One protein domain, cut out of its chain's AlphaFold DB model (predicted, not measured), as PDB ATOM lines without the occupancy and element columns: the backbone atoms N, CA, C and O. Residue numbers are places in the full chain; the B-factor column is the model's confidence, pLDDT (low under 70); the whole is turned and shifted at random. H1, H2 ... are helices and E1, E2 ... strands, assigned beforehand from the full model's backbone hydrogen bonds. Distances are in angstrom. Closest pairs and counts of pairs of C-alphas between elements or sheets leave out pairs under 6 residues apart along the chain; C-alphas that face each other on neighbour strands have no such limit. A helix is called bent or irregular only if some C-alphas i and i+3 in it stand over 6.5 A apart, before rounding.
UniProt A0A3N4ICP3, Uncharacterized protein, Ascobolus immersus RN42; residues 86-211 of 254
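This is residues 86 to 211 of the 254 residues of an uncharacterized protein of Ascobolus immersus RN42 (UniProt A0A3N4ICP3). A long, kinked helix, H1, runs through the middle of a compact body, with a small three-stranded sheet over one side of it and a helical hairpin, H5 and H6, packed on another. H7 packs on that hairpin, while H2, H3 and H4 gather beside the later part of H1, and the long link 145 to 159 leads from them to the sheet. The printed part has 126 residues, with seven named helices and three named strands in the order H1 H2 H3 H4 E1 H5 H6 H7 E2 E3; the sheet is E1 E2 E3, antiparallel, and the class is mostly helix. It is compact, with a radius of gyration of the C-alphas of 13.6 A, and spans 38 by 30 by 28 A.

H1, residues 86 to 108, is irregular, with C-alphas 90 and 93 8.0 A apart and a kink of 57 degrees near residue 93. H2, residues 117 to 121, is near H1. H3, residues 124 to 134, is close to H1 but not clearly touching, with the closest C-alphas, those of Gln 108 and Lys 126, 7.6 A apart. H4, residues 138 to 144, is close to H3 but not clearly touching, at C-alphas Ile 131 and Tyr 141, 7.0 A. Strand E1, residues 160 to 162, is an edge strand and runs antiparallel to E2, residues 199 to 202, with N 161 and O 201 3.1 A apart. E2 and E3, residues 207 to 210, form a hairpin, with N 200 and O 209 2.8 A apart. H1 is on this sheet at a height of 9.3 A, forming two layers, a helix on one face of a sheet. H5, residues 163 to 172, is on the same face, over none of the strands. H5 touches H1, about perpendicular at 74 degrees, closest at C-alphas Tyr 95 and Leu 166, 6.6 A. H6, residues 178 to 187, is the hub, touching H1, H3, H5 and H7, residues 191 to 194; its closest C-alphas to H1 are Thr 186 and Tyr 103, 5.2 A. H5 and H6 form a helical hairpin, opposite ways at a shallow tilt of 34.9 degrees, only just short of steep. H6 and H7 only just touch, with 3 pairs of C-alphas within 8 A. Every O i to N i+4 pair is within hydrogen-bond range in H2, H3, H4, H5 and H6, against 17 of 19 in H1; H7 is too short for such a pair.

H1 begins at C-alpha 86, (37.082, 14.552, -51.646), and measures 32.4 A; H3 measures 15.6 A, H5 14.3 A and H6 14.2 A. E3 ends at C-alpha 210, (24.842, 35.513, -42.435).

The C-alphas of Pro 86 and Lys 125 are the two farthest apart, 39.2 A. The printed part has no cut. The link from H4 to E1 is long. Mean pLDDT of the printed part is 94.9, and residues 174 to 175 are under 70.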
ATOM      1  N   PRO A  86      36.071  14.986 -52.611       90.38
ATOM      2  CA  PRO A  86      37.082  14.552 -51.646       90.38
ATOM      3  C   PRO A  86      36.857  15.123 -50.244       90.38
ATOM      4  O   PRO A  86      36.839  14.370 -49.270       90.38
ATOM      5  N   TYR A  87      36.570  16.425 -50.136       91.75
ATOM      6  CA  TYR A  87      36.317  17.040 -48.834       91.75
ATOM      7  C   TYR A  87      35.070  16.447 -48.149       91.75
ATOM      8  O   TYR A  87      35.106  16.188 -46.943       91.75
ATOM      9  N   TRP A  88      33.990  16.164 -48.896       90.94
ATOM     10  CA  TRP A  88      32.817  15.469 -48.346       90.94
ATOM     11  C   TRP A  88      33.200  14.090 -47.818       90.94
ATOM     12  O   TRP A  88      32.862  13.752 -46.688       90.94
ATOM     13  N   ALA A  89      33.924  13.294 -48.607       90.38
ATOM     14  CA  ALA A  89      34.302  11.936 -48.223       90.38
ATOM     15  C   ALA A  89      35.079  11.897 -46.896       90.38
ATOM     16  O   ALA A  89      34.844  11.000 -46.085       90.38
ATOM     17  N   GLU A  90      35.934  12.893 -46.654       91.69
ATOM     18  CA  GLU A  90      36.726  13.030 -45.429       91.69
ATOM     19  C   GLU A  90      35.932  13.557 -44.224       91.69
ATOM     20  O   GLU A  90      36.242  13.203 -43.087       91.69
ATOM     21  N   ASN A  91      34.925  14.412 -44.443       93.12
ATOM     22  CA  ASN A  91      34.261  15.162 -43.367       93.12
ATOM     23  C   ASN A  91      32.778  14.800 -43.163       93.12
ATOM     24  O   ASN A  91      32.158  15.293 -42.216       93.12
ATOM     25  N   LYS A  92      32.196  13.936 -44.008       93.00
ATOM     26  CA  LYS A  92      30.753  13.622 -44.026       93.00
ATOM     27  C   LYS A  92      30.196  13.229 -42.666       93.00
ATOM     28  O   LYS A  92      29.095  13.642 -42.329       93.00
ATOM     29  N   ASP A  93      30.940  12.475 -41.862       94.50
ATOM     30  CA  ASP A  93      30.447  11.995 -40.571       94.50
ATOM     31  C   ASP A  93      30.275  13.134 -39.559       94.50
ATOM     32  O   ASP A  93      29.337  13.106 -38.764       94.50
ATOM     33  N   ALA A  94      31.134  14.157 -39.607       95.50
ATOM     34  CA  ALA A  94      31.003  15.337 -38.758       95.50
ATOM     35  C   ALA A  94      29.832  16.221 -39.212       95.50
ATOM     36  O   ALA A  94      29.067  16.692 -38.375       95.50
ATOM     37  N   TYR A  95      29.628  16.379 -40.523       96.06
ATOM     38  CA  TYR A  95      28.459  17.086 -41.064       96.06
ATOM     39  C   TYR A  95      27.143  16.355 -40.778       96.06
ATOM     40  O   TYR A  95      26.150  16.981 -40.418       96.06
ATOM     41  N   ARG A  96      27.131  15.025 -40.881       96.00
ATOM     42  CA  ARG A  96      25.996  14.177 -40.499       96.00
ATOM     43  C   ARG A  96      25.649  14.346 -39.022       96.00
ATOM     44  O   ARG A  96      24.486  14.580 -38.698       96.00
ATOM     45  N   ARG A  97      26.657  14.321 -38.141       97.06
ATOM     46  CA  ARG A  97      26.479  14.612 -36.714       97.06
ATOM     47  C   ARG A  97      25.944  16.027 -36.484       97.06
ATOM     48  O   ARG A  97      24.992  16.188 -35.730       97.06
ATOM     49  N   PHE A  98      26.480  17.023 -37.191       98.06
ATOM     50  CA  PHE A  98      25.999  18.406 -37.133       98.06
ATOM     51  C   PHE A  98      24.522  18.522 -37.544       98.06
ATOM     52  O   PHE A  98      23.761  19.218 -36.881       98.06
ATOM     53  N   MET A  99      24.079  17.830 -38.603       97.81
ATOM     54  CA  MET A  99      22.667  17.833 -39.019       97.81
ATOM     55  C   MET A  99      21.744  17.263 -37.939       97.81
ATOM     56  O   MET A  99      20.688  17.835 -37.679       97.81
ATOM     57  N   VAL A 100      22.147  16.160 -37.303       98.19
ATOM     58  CA  VAL A 100      21.391  15.555 -36.196       98.19
ATOM     59  C   VAL A 100      21.304  16.513 -35.014       98.19
ATOM     60  O   VAL A 100      20.217  16.749 -34.492       98.19
ATOM     61  N   ASP A 101      22.420  17.115 -34.621       98.31
ATOM     62  CA  ASP A 101      22.462  18.036 -33.486       98.31
ATOM     63  C   ASP A 101      21.692  19.345 -33.796       98.31
ATOM     64  O   ASP A 101      20.969  19.861 -32.944       98.31
ATOM     65  N   SER A 102      21.720  19.828 -35.045       98.06
ATOM     66  CA  SER A 102      20.879  20.943 -35.518       98.06
ATOM     67  C   SER A 102      19.383  20.620 -35.438       98.06
ATOM     68  O   SER A 102      18.594  21.437 -34.970       98.06
ATOM     69  N   TYR A 103      18.972  19.413 -35.836       98.50
ATOM     70  CA  TYR A 103      17.588  18.964 -35.674       98.50
ATOM     71  C   TYR A 103      17.163  18.958 -34.198       98.50
ATOM     72  O   TYR A 103      16.109  19.492 -33.848       98.50
ATOM     73  N   LEU A 104      17.998  18.388 -33.325       98.25
ATOM     74  CA  LEU A 104      17.708  18.280 -31.896       98.25
ATOM     75  C   LEU A 104      17.532  19.651 -31.241       98.25
ATOM     76  O   LEU A 104      16.558  19.870 -30.522       98.25
ATOM     77  N   THR A 105      18.427  20.589 -31.537       97.38
ATOM     78  CA  THR A 105      18.356  21.953 -30.998       97.38
ATOM     79  C   THR A 105      17.184  22.748 -31.582       97.38
ATOM     80  O   THR A 105      16.415  23.349 -30.837       97.38
ATOM     81  N   ARG A 106      16.968  22.709 -32.905       96.31
ATOM     82  CA  ARG A 106      15.943  23.526 -33.591       96.31
ATOM     83  C   ARG A 106      14.515  23.012 -33.445       96.31
ATOM     84  O   ARG A 106      13.583  23.810 -33.498       96.31
ATOM     85  N   ARG A 107      14.316  21.694 -33.360       96.81
ATOM     86  CA  ARG A 107      12.976  21.072 -33.383       96.81
ATOM     87  C   ARG A 107      12.594  20.409 -32.076       96.81
ATOM     88  O   ARG A 107      11.415  20.398 -31.729       96.81
ATOM     89  N   GLN A 108      13.568  19.845 -31.369       96.81
ATOM     90  CA  GLN A 108      13.297  19.055 -30.167       96.81
ATOM     91  C   GLN A 108      13.560  19.818 -28.867       96.81
ATOM     92  O   GLN A 108      13.135  19.340 -27.814       96.81
ATOM     93  N   GLY A 109      14.174  21.002 -28.951       94.75
ATOM     94  CA  GLY A 109      14.462  21.858 -27.800       94.75
ATOM     95  C   GLY A 109      15.660  21.385 -26.982       94.75
ATOM     96  O   GLY A 109      15.753  21.706 -25.807       94.75
ATOM     97  N   TRP A 110      16.563  20.597 -27.571       95.88
ATOM     98  CA  TRP A 110      17.785  20.216 -26.872       95.88
ATOM     99  C   TRP A 110      18.688  21.438 -26.677       95.88
ATOM    100  O   TRP A 110      19.048  22.096 -27.652       95.88
ATOM    101  N   ASP A 111      19.095  21.711 -25.437       93.88
ATOM    102  CA  ASP A 111      20.165  22.661 -25.138       93.88
ATOM    103  C   ASP A 111      21.473  21.910 -24.810       93.88
ATOM    104  O   ASP A 111      21.577  21.295 -23.744       93.88
ATOM    105  N   PRO A 112      22.493  21.955 -25.691       92.56
ATOM    106  CA  PRO A 112      23.761  21.270 -25.461       92.56
ATOM    107  C   PRO A 112      24.602  21.875 -24.326       92.56
ATOM    108  O   PRO A 112      25.538  21.217 -23.879       92.56
ATOM    109  N   ILE A 113      24.319  23.100 -23.865       90.69
ATOM    110  CA  ILE A 113      25.032  23.706 -22.725       90.69
ATOM    111  C   ILE A 113      24.559  23.104 -21.408       90.69
ATOM    112  O   ILE A 113      25.362  22.866 -20.505       90.69
ATOM    113  N   ASN A 114      23.259  22.842 -21.316       89.88
ATOM    114  CA  ASN A 114      22.605  22.505 -20.061       89.88
ATOM    115  C   ASN A 114      22.266  21.017 -19.934       89.88
ATOM    116  O   ASN A 114      22.142  20.522 -18.814       89.88
ATOM    117  N   ARG A 115      22.160  20.283 -21.051       92.44
ATOM    118  CA  ARG A 115      21.795  18.863 -21.040       92.44
ATOM    119  C   ARG A 115      22.711  18.004 -21.899       92.44
ATOM    120  O   ARG A 115      22.950  18.280 -23.077       92.44
ATOM    121  N   GLY A 116      23.155  16.888 -21.318       95.38
ATOM    122  CA  GLY A 116      23.941  15.878 -22.019       95.38
ATOM    123  C   GLY A 116      23.167  15.272 -23.190       95.38
ATOM    124  O   GLY A 116      21.954  15.058 -23.129       95.38
ATOM    125  N   ARG A 117      23.868  14.963 -24.281       96.94
ATOM    126  CA  ARG A 117      23.219  14.464 -25.498       96.94
ATOM    127  C   ARG A 117      22.588  13.090 -25.285       96.94
ATOM    128  O   ARG A 117      21.474  12.844 -25.744       96.94
ATOM    129  N   LEU A 118      23.288  12.188 -24.590       97.62
ATOM    130  CA  LEU A 118      22.754  10.858 -24.306       97.62
ATOM    131  C   LEU A 118      21.556  10.932 -23.362       97.62
ATOM    132  O   LEU A 118      20.597  10.192 -23.558       97.62
ATOM    133  N   GLU A 119      21.607  11.812 -22.363       97.06
ATOM    134  CA  GLU A 119      20.497  12.052 -21.439       97.06
ATOM    135  C   GLU A 119      19.236  12.464 -22.208       97.06
ATOM    136  O   GLU A 119      18.193  11.822 -22.071       97.06
ATOM    137  N   PHE A 120      19.356  13.454 -23.099       97.25
ATOM    138  CA  PHE A 120      18.251  13.912 -23.937       97.25
ATOM    139  C   PHE A 120      17.681  12.785 -24.814       97.25
ATOM    140  O   PHE A 120      16.474  12.541 -24.833       97.25
ATOM    141  N   LEU A 121      18.558  12.052 -25.506       97.56
ATOM    142  CA  LEU A 121      18.182  10.988 -26.444       97.56
ATOM    143  C   LEU A 121      17.757   9.673 -25.776       97.56
ATOM    144  O   LEU A 121      17.305   8.760 -26.468       97.56
ATOM    145  N   SER A 122      17.894   9.564 -24.454       96.69
ATOM    146  CA  SER A 122      17.407   8.422 -23.671       96.69
ATOM    147  C   SER A 122      16.010   8.661 -23.093       96.69
ATOM    148  O   SER A 122      15.428   7.734 -22.531       96.69
ATOM    149  N   ASN A 123      15.449   9.870 -23.226       95.94
ATOM    150  CA  ASN A 123      14.106  10.186 -22.743       95.94
ATOM    151  C   ASN A 123      13.038   9.484 -23.615       95.94
ATOM    152  O   ASN A 123      12.926   9.802 -24.801       95.94
ATOM    153  N   PRO A 124      12.197   8.584 -23.060       94.69
ATOM    154  CA  PRO A 124      11.209   7.833 -23.840       94.69
ATOM    155  C   PRO A 124      10.208   8.703 -24.610       94.69
ATOM    156  O   PRO A 124       9.825   8.350 -25.727       94.69
ATOM    157  N   LYS A 125       9.806   9.854 -24.050       93.44
ATOM    158  CA  LYS A 125       8.892  10.788 -24.724       93.44
ATOM    159  C   LYS A 125       9.569  11.438 -25.929       93.44
ATOM    160  O   LYS A 125       8.976  11.482 -27.007       93.44
ATOM    161  N   LYS A 126      10.822  11.885 -25.773       95.62
ATOM    162  CA  LYS A 126      11.605  12.456 -26.881       95.62
ATOM    163  C   LYS A 126      11.874  11.408 -27.960       95.62
ATOM    164  O   LYS A 126      11.695  11.716 -29.130       95.62
ATOM    165  N   ILE A 127      12.211  10.170 -27.588       96.75
ATOM    166  CA  ILE A 127      12.410   9.062 -28.539       96.75
ATOM    167  C   ILE A 127      11.169   8.873 -29.422       96.75
ATOM    168  O   ILE A 127      11.286   8.897 -30.646       96.75
ATOM    169  N   ALA A 128       9.984   8.728 -28.816       95.69
ATOM    170  CA  ALA A 128       8.741   8.532 -29.561       95.69
ATOM    171  C   ALA A 128       8.435   9.722 -30.488       95.69
ATOM    172  O   ALA A 128       8.119   9.522 -31.661       95.69
ATOM    173  N   LYS A 129       8.602  10.954 -29.988       96.00
ATOM    174  CA  LYS A 129       8.400  12.183 -30.765       96.00
ATOM    175  C   LYS A 129       9.356  12.280 -31.957       96.00
ATOM    176  O   LYS A 129       8.912  12.587 -33.055       96.00
ATOM    177  N   ILE A 130      10.643  11.997 -31.758       98.00
ATOM    178  CA  ILE A 130      11.670  12.056 -32.808       98.00
ATOM    179  C   ILE A 130      11.414  11.002 -33.888       98.00
ATOM    180  O   ILE A 130      11.477  11.309 -35.079       98.00
ATOM    181  N   ILE A 131      11.109   9.769 -33.475       97.62
ATOM    182  CA  ILE A 131      10.797   8.666 -34.391       97.62
ATOM    183  C   ILE A 131       9.589   9.011 -35.262       97.62
ATOM    184  O   ILE A 131       9.655   8.826 -36.476       97.62
ATOM    185  N   ALA A 132       8.531   9.566 -34.667       96.56
ATOM    186  CA  ALA A 132       7.347  10.001 -35.400       96.56
ATOM    187  C   ALA A 132       7.646  11.179 -36.348       96.56
ATOM    188  O   ALA A 132       7.271  11.131 -37.516       96.56
ATOM    189  N   ASP A 133       8.363  12.202 -35.876       97.75
ATOM    190  CA  ASP A 133       8.654  13.433 -36.628       97.75
ATOM    191  C   ASP A 133       9.559  13.185 -37.850       97.75
ATOM    192  O   ASP A 133       9.306  13.697 -38.938       97.75
ATOM    193  N   ILE A 134      10.586  12.337 -37.716       97.69
ATOM    194  CA  ILE A 134      11.463  11.951 -38.841       97.69
ATOM    195  C   ILE A 134      10.860  10.790 -39.651       97.69
ATOM    196  O   ILE A 134      11.286  10.527 -40.783       97.69
ATOM    197  N   ASN A 135       9.867  10.089 -39.092       96.31
ATOM    198  CA  ASN A 135       9.295   8.842 -39.604       96.31
ATOM    199  C   ASN A 135      10.337   7.705 -39.725       96.31
ATOM    200  O   ASN A 135      10.395   7.006 -40.738       96.31
ATOM    201  N   CYS A 136      11.268   7.583 -38.771       96.44
ATOM    202  CA  CYS A 136      12.363   6.597 -38.813       96.44
ATOM    203  C   CYS A 136      12.083   5.345 -37.974       96.44
ATOM    204  O   CYS A 136      11.200   5.339 -37.126       96.44
ATOM    205  N   THR A 137      12.825   4.262 -38.207       96.44
ATOM    206  CA  THR A 137      12.714   3.063 -37.356       96.44
ATOM    207  C   THR A 137      13.534   3.212 -36.065       96.44
ATOM    208  O   THR A 137      14.474   4.013 -36.020       96.44
ATOM    209  N   PRO A 138      13.256   2.422 -35.010       97.31
ATOM    210  CA  PRO A 138      14.126   2.335 -33.833       97.31
ATOM    211  C   PRO A 138      15.600   2.061 -34.165       97.31
ATOM    212  O   PRO A 138      16.497   2.633 -33.551       97.31
ATOM    213  N   GLU A 139      15.875   1.215 -35.157       97.31
ATOM    214  CA  GLU A 139      17.233   0.870 -35.588       97.31
ATOM    215  C   GLU A 139      17.910   2.050 -36.288       97.31
ATOM    216  O   GLU A 139      19.083   2.329 -36.030       97.31
ATOM    217  N   GLU A 140      17.173   2.769 -37.142       97.12
ATOM    218  CA  GLU A 140      17.640   4.024 -37.731       97.12
ATOM    219  C   GLU A 140      17.922   5.062 -36.640       97.12
ATOM    220  O   GLU A 140      18.961   5.717 -36.685       97.12
ATOM    221  N   TYR A 141      17.053   5.174 -35.632       98.12
ATOM    222  CA  TYR A 141      17.263   6.063 -34.492       98.12
ATOM    223  C   TYR A 141      18.576   5.731 -33.768       98.12
ATOM    224  O   TYR A 141      19.436   6.598 -33.641       98.12
ATOM    225  N   ILE A 142      18.797   4.470 -33.380       98.38
ATOM    226  CA  ILE A 142      20.052   4.057 -32.729       98.38
ATOM    227  C   ILE A 142      21.270   4.353 -33.613       98.38
ATOM    228  O   ILE A 142      22.243   4.936 -33.130       98.38
ATOM    229  N   ARG A 143      21.214   3.981 -34.897       97.25
ATOM    230  CA  ARG A 143      22.338   4.107 -35.833       97.25
ATOM    231  C   ARG A 143      22.679   5.564 -36.142       97.25
ATOM    232  O   ARG A 143      23.841   5.948 -36.039       97.25
ATOM    233  N   TYR A 144      21.701   6.362 -36.558       97.25
ATOM    234  CA  TYR A 144      21.940   7.712 -37.076       97.25
ATOM    235  C   TYR A 144      22.056   8.769 -35.984       97.25
ATOM    236  O   TYR A 144      22.765   9.754 -36.176       97.25
ATOM    237  N   PHE A 145      21.455   8.546 -34.812       98.00
ATOM    238  CA  PHE A 145      21.772   9.338 -33.622       98.00
ATOM    239  C   PHE A 145      23.025   8.826 -32.897       98.00
ATOM    240  O   PHE A 145      23.427   9.422 -31.895       98.00
ATOM    241  N   GLU A 146      23.671   7.784 -33.429       97.81
ATOM    242  CA  GLU A 146      24.955   7.233 -32.985       97.81
ATOM    243  C   GLU A 146      24.959   6.753 -31.533       97.81
ATOM    244  O   GLU A 146      25.958   6.875 -30.822       97.81
ATOM    245  N   LEU A 147      23.833   6.209 -31.080       98.25
ATOM    246  CA  LEU A 147      23.624   5.762 -29.701       98.25
ATOM    247  C   LEU A 147      24.364   4.457 -29.377       98.25
ATOM    248  O   LEU A 147      24.563   4.128 -28.202       98.25
ATOM    249  N   ASP A 148      24.801   3.748 -30.417       98.31
ATOM    250  CA  ASP A 148      25.642   2.555 -30.373       98.31
ATOM    251  C   ASP A 148      27.148   2.854 -30.459       98.31
ATOM    252  O   ASP A 148      27.947   1.922 -30.410       98.31
ATOM    253  N   ASN A 149      27.556   4.125 -30.548       98.44
ATOM    254  CA  ASN A 149      28.963   4.524 -30.612       98.44
ATOM    255  C   ASN A 149      29.463   5.110 -29.283       98.44
ATOM    256  O   ASN A 149      28.707   5.678 -28.487       98.44
ATOM    257  N   THR A 150      30.777   5.060 -29.057       98.25
ATOM    258  CA  THR A 150      31.423   5.714 -27.902       98.25
ATOM    259  C   THR A 150      31.300   7.243 -27.898       98.25
ATOM    260  O   THR A 150      31.500   7.869 -26.859       98.25
ATOM    261  N   THR A 151      30.914   7.850 -29.022       97.50
ATOM    262  CA  THR A 151      30.680   9.295 -29.200       97.50
ATOM    263  C   THR A 151      29.233   9.731 -28.919       97.50
ATOM    264  O   THR A 151      28.888  10.897 -29.132       97.50
ATOM    265  N   ARG A 152      28.356   8.834 -28.448       97.06
ATOM    266  CA  ARG A 152      26.918   9.113 -28.254       97.06
ATOM    267  C   ARG A 152      26.597  10.302 -27.344       97.06
ATOM    268  O   ARG A 152      25.609  10.990 -27.579       97.06
ATOM    269  N   ASP A 153      27.453  10.547 -26.354       96.44
ATOM    270  CA  ASP A 153      27.318  11.640 -25.379       96.44
ATOM    271  C   ASP A 153      28.241  12.833 -25.682       96.44
ATOM    272  O   ASP A 153      28.307  13.807 -24.943       96.44
ATOM    273  N   GLN A 154      28.998  12.768 -26.781       95.25
ATOM    274  CA  GLN A 154      29.878  13.858 -27.177       95.25
ATOM    275  C   GLN A 154      29.066  15.066 -27.666       95.25
ATOM    276  O   GLN A 154      28.244  14.937 -28.574       95.25
ATOM    277  N   ILE A 155      29.369  16.251 -27.140       93.06
ATOM    278  CA  ILE A 155      28.948  17.525 -27.734       93.06
ATOM    279  C   ILE A 155      29.914  17.867 -28.875       93.06
ATOM    280  O   ILE A 155      31.136  17.737 -28.730       93.06
ATOM    281  N   LEU A 156      29.373  18.253 -30.030       91.62
ATOM    282  CA  LEU A 156      30.178  18.627 -31.184       91.62
ATOM    283  C   LEU A 156      30.938  19.934 -30.906       91.62
ATOM    284  O   LEU A 156      30.377  20.892 -30.391       91.62
ATOM    285  N   HIS A 157      32.216  19.989 -31.285       90.94
ATOM    286  CA  HIS A 157      33.050  21.185 -31.083       90.94
ATOM    287  C   HIS A 157      32.702  22.352 -32.013       90.94
ATOM    288  O   HIS A 157      33.201  23.452 -31.806       90.94
ATOM    289  N   SER A 158      31.931  22.097 -33.070       94.56
ATOM    290  CA  SER A 158      31.527  23.129 -34.028       94.56
ATOM    291  C   SER A 158      30.119  23.556 -33.693       94.56
ATOM    292  O   SER A 158      29.219  22.719 -33.665       94.56
ATOM    293  N   ASN A 159      29.940  24.846 -33.480       95.88
ATOM    294  CA  ASN A 159      28.648  25.472 -33.335       95.88
ATOM    295  C   ASN A 159      28.092  25.946 -34.685       95.88
ATOM    296  O   ASN A 159      26.877  26.028 -34.831       95.88
ATOM    297  N   TYR A 160      28.954  26.214 -35.675       97.44
ATOM    298  CA  TYR A 160      28.550  26.714 -36.992       97.44
ATOM    299  C   TYR A 160      28.913  25.773 -38.147       97.44
ATOM    300  O   TYR A 160      29.961  25.126 -38.138       97.44
ATOM    301  N   ALA A 161      28.069  25.750 -39.182       97.38
ATOM    302  CA  ALA A 161      28.348  25.077 -40.452       97.38
ATOM    303  C   ALA A 161      27.691  25.803 -41.645       97.38
ATOM    304  O   ALA A 161      26.623  26.400 -41.474       97.38
ATOM    305  N   PRO A 162      28.269  25.733 -42.863       96.81
ATOM    306  CA  PRO A 162      27.648  26.297 -44.062       96.81
ATOM    307  C   PRO A 162      26.339  25.580 -44.423       96.81
ATOM    308  O   PRO A 162      26.308  24.351 -44.543       96.81
ATOM    309  N   PHE A 163      25.258  26.336 -44.630       96.38
ATOM    310  CA  PHE A 163      23.919  25.767 -44.808       96.38
ATOM    311  C   PHE A 163      23.780  24.978 -46.116       96.38
ATOM    312  O   PHE A 163      23.288  23.847 -46.102       96.38
ATOM    313  N   TRP A 164      24.295  25.520 -47.223       94.50
ATOM    314  CA  TRP A 164      24.313  24.848 -48.526       94.50
ATOM    315  C   TRP A 164      25.043  23.498 -48.490       94.50
ATOM    316  O   TRP A 164      24.643  22.557 -49.175       94.50
ATOM    317  N   TYR A 165      26.089  23.366 -47.667       94.31
ATOM    318  CA  TYR A 165      26.873  22.134 -47.596       94.31
ATOM    319  C   TYR A 165      26.151  21.036 -46.811       94.31
ATOM    320  O   TYR A 165      26.167  19.868 -47.206       94.31
ATOM    321  N   LEU A 166      25.436  21.413 -45.745       96.12
ATOM    322  CA  LEU A 166      24.512  20.509 -45.055       96.12
ATOM    323  C   LEU A 166      23.389  20.058 -46.005       96.12
ATOM    324  O   LEU A 166      23.060  18.873 -46.042       96.12
ATOM    325  N   ALA A 167      22.846  20.979 -46.811       96.19
ATOM    326  CA  ALA A 167      21.807  20.678 -47.794       96.19
ATOM    327  C   ALA A 167      22.303  19.679 -48.846       96.19
ATOM    328  O   ALA A 167      21.641  18.680 -49.140       96.19
ATOM    329  N   TYR A 168      23.503  19.916 -49.381       93.12
ATOM    330  CA  TYR A 168      24.167  18.999 -50.299       93.12
ATOM    331  C   TYR A 168      24.307  17.606 -49.675       93.12
ATOM    332  O   TYR A 168      23.889  16.620 -50.282       93.12
ATOM    333  N   GLY A 169      24.806  17.531 -48.438       93.00
ATOM    334  CA  GLY A 169      24.931  16.286 -47.686       93.00
ATOM    335  C   GLY A 169      23.605  15.540 -47.531       93.00
ATOM    336  O   GLY A 169      23.522  14.356 -47.854       93.00
ATOM    337  N   ALA A 170      22.546  16.239 -47.118       95.44
ATOM    338  CA  ALA A 170      21.207  15.667 -46.979       95.44
ATOM    339  C   ALA A 170      20.611  15.191 -48.315       95.44
ATOM    340  O   ALA A 170      19.866  14.211 -48.344       95.44
ATOM    341  N   SER A 171      20.929  15.867 -49.423       93.31
ATOM    342  CA  SER A 171      20.425  15.515 -50.754       93.31
ATOM    343  C   SER A 171      21.197  14.384 -51.431       93.31
ATOM    344  O   SER A 171      20.629  13.725 -52.304       93.31
ATOM    345  N   LYS A 172      22.491  14.230 -51.140       84.62
ATOM    346  CA  LYS A 172      23.400  13.368 -51.909       84.62
ATOM    347  C   LYS A 172      23.828  12.108 -51.179       84.62
ATOM    348  O   LYS A 172      24.533  11.315 -51.792       84.62
ATOM    349  N   ASP A 173      23.415  11.907 -49.929       79.50
ATOM    350  CA  ASP A 173      23.716  10.679 -49.198       79.50
ATOM    351  C   ASP A 173      23.064   9.465 -49.893       79.50
ATOM    352  O   ASP A 173      21.839   9.324 -49.862       79.50
ATOM    353  N   PRO A 174      23.849   8.600 -50.562       68.69
ATOM    354  CA  PRO A 174      23.294   7.542 -51.398       68.69
ATOM    355  C   PRO A 174      22.829   6.342 -50.570       68.69
ATOM    356  O   PRO A 174      22.130   5.475 -51.089       68.69
ATOM    357  N   GLU A 175      23.241   6.258 -49.301       69.69
ATOM    358  CA  GLU A 175      23.024   5.067 -48.487       69.69
ATOM    359  C   GLU A 175      21.590   4.995 -47.962       69.69
ATOM    360  O   GLU A 175      21.040   3.899 -47.877       69.69
ATOM    361  N   THR A 176      20.975   6.137 -47.616       81.25
ATOM    362  CA  THR A 176      19.616   6.179 -47.045       81.25
ATOM    363  C   THR A 176      18.897   7.504 -47.266       81.25
ATOM    364  O   THR A 176      19.512   8.562 -47.342       81.25
ATOM    365  N   SER A 177      17.562   7.460 -47.238       94.38
ATOM    366  CA  SER A 177      16.710   8.657 -47.213       94.38
ATOM    367  C   SER A 177      16.654   9.349 -45.842       94.38
ATOM    368  O   SER A 177      15.982  10.372 -45.716       94.38
ATOM    369  N   PHE A 178      17.334   8.816 -44.817       96.69
ATOM    370  CA  PHE A 178      17.266   9.315 -43.442       96.69
ATOM    371  C   PHE A 178      17.619  10.804 -43.351       96.69
ATOM    372  O   PHE A 178      16.809  11.586 -42.863       96.69
ATOM    373  N   TYR A 179      18.775  11.227 -43.877       96.94
ATOM    374  CA  TYR A 179      19.200  12.630 -43.772       96.94
ATOM    375  C   TYR A 179      18.312  13.585 -44.570       96.94
ATOM    376  O   TYR A 179      18.119  14.724 -44.152       96.94
ATOM    377  N   LYS A 180      17.694  13.119 -45.660       97.38
ATOM    378  CA  LYS A 180      16.673  13.891 -46.373       97.38
ATOM    379  C   LYS A 180      15.418  14.089 -45.515       97.38
ATOM    380  O   LYS A 180      14.899  15.200 -45.453       97.38
ATOM    381  N   ARG A 181      14.941  13.042 -44.833       97.75
ATOM    382  CA  ARG A 181      13.789  13.132 -43.914       97.75
ATOM    383  C   ARG A 181      14.098  14.005 -42.701       97.75
ATOM    384  O   ARG A 181      13.310  14.886 -42.386       97.75
ATOM    385  N   LEU A 182      15.274  13.829 -42.096       98.12
ATOM    386  CA  LEU A 182      15.781  14.669 -41.008       98.12
ATOM    387  C   LEU A 182      15.829  16.145 -41.425       98.12
ATOM    388  O   LEU A 182      15.373  17.016 -40.687       98.12
ATOM    389  N   TRP A 183      16.340  16.431 -42.625       97.88
ATOM    390  CA  TRP A 183      16.376  17.782 -43.175       97.88
ATOM    391  C   TRP A 183      14.976  18.383 -43.299       97.88
ATOM    392  O   TRP A 183      14.743  19.489 -42.815       97.88
ATOM    393  N   ILE A 184      14.034  17.653 -43.902       97.94
ATOM    394  CA  ILE A 184      12.649  18.113 -44.067       97.94
ATOM    395  C   ILE A 184      11.989  18.336 -42.701       97.94
ATOM    396  O   ILE A 184      11.364  19.373 -42.503       97.94
ATOM    397  N   ALA A 185      12.192  17.442 -41.733       98.12
ATOM    398  CA  ALA A 185      11.698  17.627 -40.368       98.12
ATOM    399  C   ALA A 185      12.313  18.868 -39.684       98.12
ATOM    400  O   ALA A 185      11.659  19.520 -38.872       98.12
ATOM    401  N   THR A 186      13.553  19.234 -40.034       98.19
ATOM    402  CA  THR A 186      14.268  20.390 -39.464       98.19
ATOM    403  C   THR A 186      13.886  21.725 -40.103       98.19
ATOM    404  O   THR A 186      13.745  22.725 -39.394       98.19
ATOM    405  N   TYR A 187      13.756  21.762 -41.431       96.88
ATOM    406  CA  TYR A 187      13.662  22.999 -42.219       96.88
ATOM    407  C   TYR A 187      12.389  23.103 -43.075       96.88
ATOM    408  O   TYR A 187      12.196  24.106 -43.752       96.88
ATOM    409  N   GLY A 188      11.521  22.088 -43.068       97.25
ATOM    410  CA  GLY A 188      10.201  22.097 -43.715       97.25
ATOM    411  C   GLY A 188      10.195  21.914 -45.236       97.25
ATOM    412  O   GLY A 188       9.126  21.834 -45.835       97.25
ATOM    413  N   HIS A 189      11.359  21.830 -45.878       97.12
ATOM    414  CA  HIS A 189      11.489  21.872 -47.335       97.12
ATOM    415  C   HIS A 189      12.552  20.894 -47.846       97.12
ATOM    416  O   HIS A 189      13.418  20.462 -47.088       97.12
ATOM    417  N   ASP A 190      12.509  20.560 -49.139       96.56
ATOM    418  CA  ASP A 190      13.514  19.700 -49.772       96.56
ATOM    419  C   ASP A 190      14.912  20.361 -49.742       96.56
ATOM    420  O   ASP A 190      15.017  21.563 -50.008       96.56
ATOM    421  N   PRO A 191      15.995  19.616 -49.436       96.88
ATOM    422  CA  PRO A 191      17.345  20.179 -49.359       96.88
ATOM    423  C   PRO A 191      17.841  20.802 -50.668       96.88
ATOM    424  O   PRO A 191      18.642  21.732 -50.626       96.88
ATOM    425  N   SER A 192      17.357  20.355 -51.830       95.50
ATOM    426  CA  SER A 192      17.787  20.905 -53.125       95.50
ATOM    427  C   SER A 192      17.481  22.394 -53.303       95.50
ATOM    428  O   SER A 192      18.174  23.067 -54.061       95.50
ATOM    429  N   LEU A 193      16.511  22.934 -52.558       95.81
ATOM    430  CA  LEU A 193      16.155  24.356 -52.591       95.81
ATOM    431  C   LEU A 193      17.198  25.266 -51.915       95.81
ATOM    432  O   LEU A 193      17.097  26.487 -52.008       95.81
ATOM    433  N   TYR A 194      18.192  24.687 -51.235       95.12
ATOM    434  CA  TYR A 194      19.145  25.421 -50.396       95.12
ATOM    435  C   TYR A 194      20.585  25.410 -50.922       95.12
ATOM    436  O   TYR A 194      21.489  25.874 -50.231       95.12
ATOM    437  N   PHE A 195      20.831  24.903 -52.133       92.19
ATOM    438  CA  PHE A 195      22.191  24.803 -52.684       92.19
ATOM    439  C   PHE A 195      22.850  26.156 -52.972       92.19
ATOM    440  O   PHE A 195      24.074  26.234 -52.993       92.19
ATOM    441  N   GLU A 196      22.055  27.206 -53.157       88.44
ATOM    442  CA  GLU A 196      22.532  28.565 -53.445       88.44
ATOM    443  C   GLU A 196      22.458  29.487 -52.218       88.44
ATOM    444  O   GLU A 196      22.705  30.683 -52.322       88.44
ATOM    445  N   GLN A 197      22.102  28.948 -51.048       89.50
ATOM    446  CA  GLN A 197      21.929  29.743 -49.835       89.50
ATOM    447  C   GLN A 197      23.263  29.912 -49.114       89.50
ATOM    448  O   GLN A 197      23.893  28.949 -48.673       89.50
ATOM    449  N   ASP A 198      23.664  31.160 -48.934       88.12
ATOM    450  CA  ASP A 198      24.952  31.550 -48.380       88.12
ATOM    451  C   ASP A 198      24.897  31.781 -46.859       88.12
ATOM    452  O   ASP A 198      25.746  32.449 -46.286       88.12
ATOM    453  N   TYR A 199      23.936  31.179 -46.156       94.38
ATOM    454  CA  TYR A 199      23.822  31.286 -44.699       94.38
ATOM    455  C   TYR A 199      24.652  30.241 -43.944       94.38
ATOM    456  O   TYR A 199      25.048  29.195 -44.470       94.38
ATOM    457  N   LEU A 200      24.868  30.510 -42.661       97.25
ATOM    458  CA  LEU A 200      25.430  29.593 -41.680       97.25
ATOM    459  C   LEU A 200      24.322  29.100 -40.749       97.25
ATOM    460  O   LEU A 200      23.474  29.878 -40.312       97.25
ATOM    461  N   ILE A 201      24.358  27.820 -40.398       97.31
ATOM    462  CA  ILE A 201      23.527  27.265 -39.328       97.31
ATOM    463  C   ILE A 201      24.315  27.295 -38.030       97.31
ATOM    464  O   ILE A 201      25.474  26.883 -38.025       97.31
ATOM    465  N   ARG A 202      23.672  27.741 -36.947       96.69
ATOM    466  CA  ARG A 202      24.189  27.699 -35.576       96.69
ATOM    467  C   ARG A 202      23.426  26.663 -34.749       96.69
ATOM    468  O   ARG A 202      22.195  26.691 -34.754       96.69
ATOM    469  N   ILE A 203      24.134  25.793 -34.025       95.44
ATOM    470  CA  ILE A 203      23.536  24.791 -33.120       95.44
ATOM    471  C   ILE A 203      23.014  25.455 -31.844       95.44
ATOM    472  O   ILE A 203      21.893  25.187 -31.423       95.44
ATOM    473  N   HIS A 204      23.801  26.337 -31.231       90.50
ATOM    474  CA  HIS A 204      23.487  26.912 -29.934       90.50
ATOM    475  C   HIS A 204      23.846  28.416 -29.832       90.50
ATOM    476  O   HIS A 204      24.965  28.789 -30.180       90.50
ATOM    477  N   PRO A 205      22.915  29.284 -29.374       91.56
ATOM    478  CA  PRO A 205      21.480  29.032 -29.409       91.56
ATOM    479  C   PRO A 205      21.068  28.794 -30.863       91.56
ATOM    480  O   PRO A 205      21.638  29.385 -31.783       91.56
ATOM    481  N   ALA A 206      20.109  27.907 -31.088       94.62
ATOM    482  CA  ALA A 206      19.749  27.485 -32.432       94.62
ATOM    483  C   ALA A 206      19.406  28.691 -33.330       94.62
ATOM    484  O   ALA A 206      18.598  29.543 -32.959       94.62
ATOM    485  N   GLY A 207      20.042  28.802 -34.498       94.50
ATOM    486  CA  GLY A 207      19.940  30.018 -35.308       94.50
ATOM    487  C   GLY A 207      20.417  29.873 -36.746       94.50
ATOM    488  O   GLY A 207      20.989  28.854 -37.135       94.50
ATOM    489  N   ILE A 208      20.144  30.908 -37.539       95.38
ATOM    490  CA  ILE A 208      20.670  31.086 -38.895       95.38
ATOM    491  C   ILE A 208      21.375  32.438 -38.912       95.38
ATOM    492  O   ILE A 208      20.773  33.441 -38.538       95.38
ATOM    493  N   GLU A 209      22.631  32.454 -39.340       95.31
ATOM    494  CA  GLU A 209      23.458  33.659 -39.399       95.31
ATOM    495  C   GLU A 209      23.920  33.909 -40.835       95.31
ATOM    496  O   GLU A 209      24.137  32.975 -41.609       95.31
ATOM    497  N   LYS A 210      24.118  35.175 -41.202       94.31
ATOM    498  CA  LYS A 210      24.842  35.513 -42.435       94.31
ATOM    499  C   LYS A 210      26.345  35.420 -42.177       94.31
ATOM    500  O   LYS A 210      26.798  35.705 -41.066       94.31
ATOM    501  N   TYR A 211      27.135  35.060 -43.186       91.38
ATOM    502  CA  TYR A 211      28.577  35.310 -43.111       91.38
ATOM    503  C   TYR A 211      28.840  36.819 -43.124       91.38
ATOM    504  O   TYR A 211      28.010  37.633 -43.536       91.38
TER     505      TYR A 211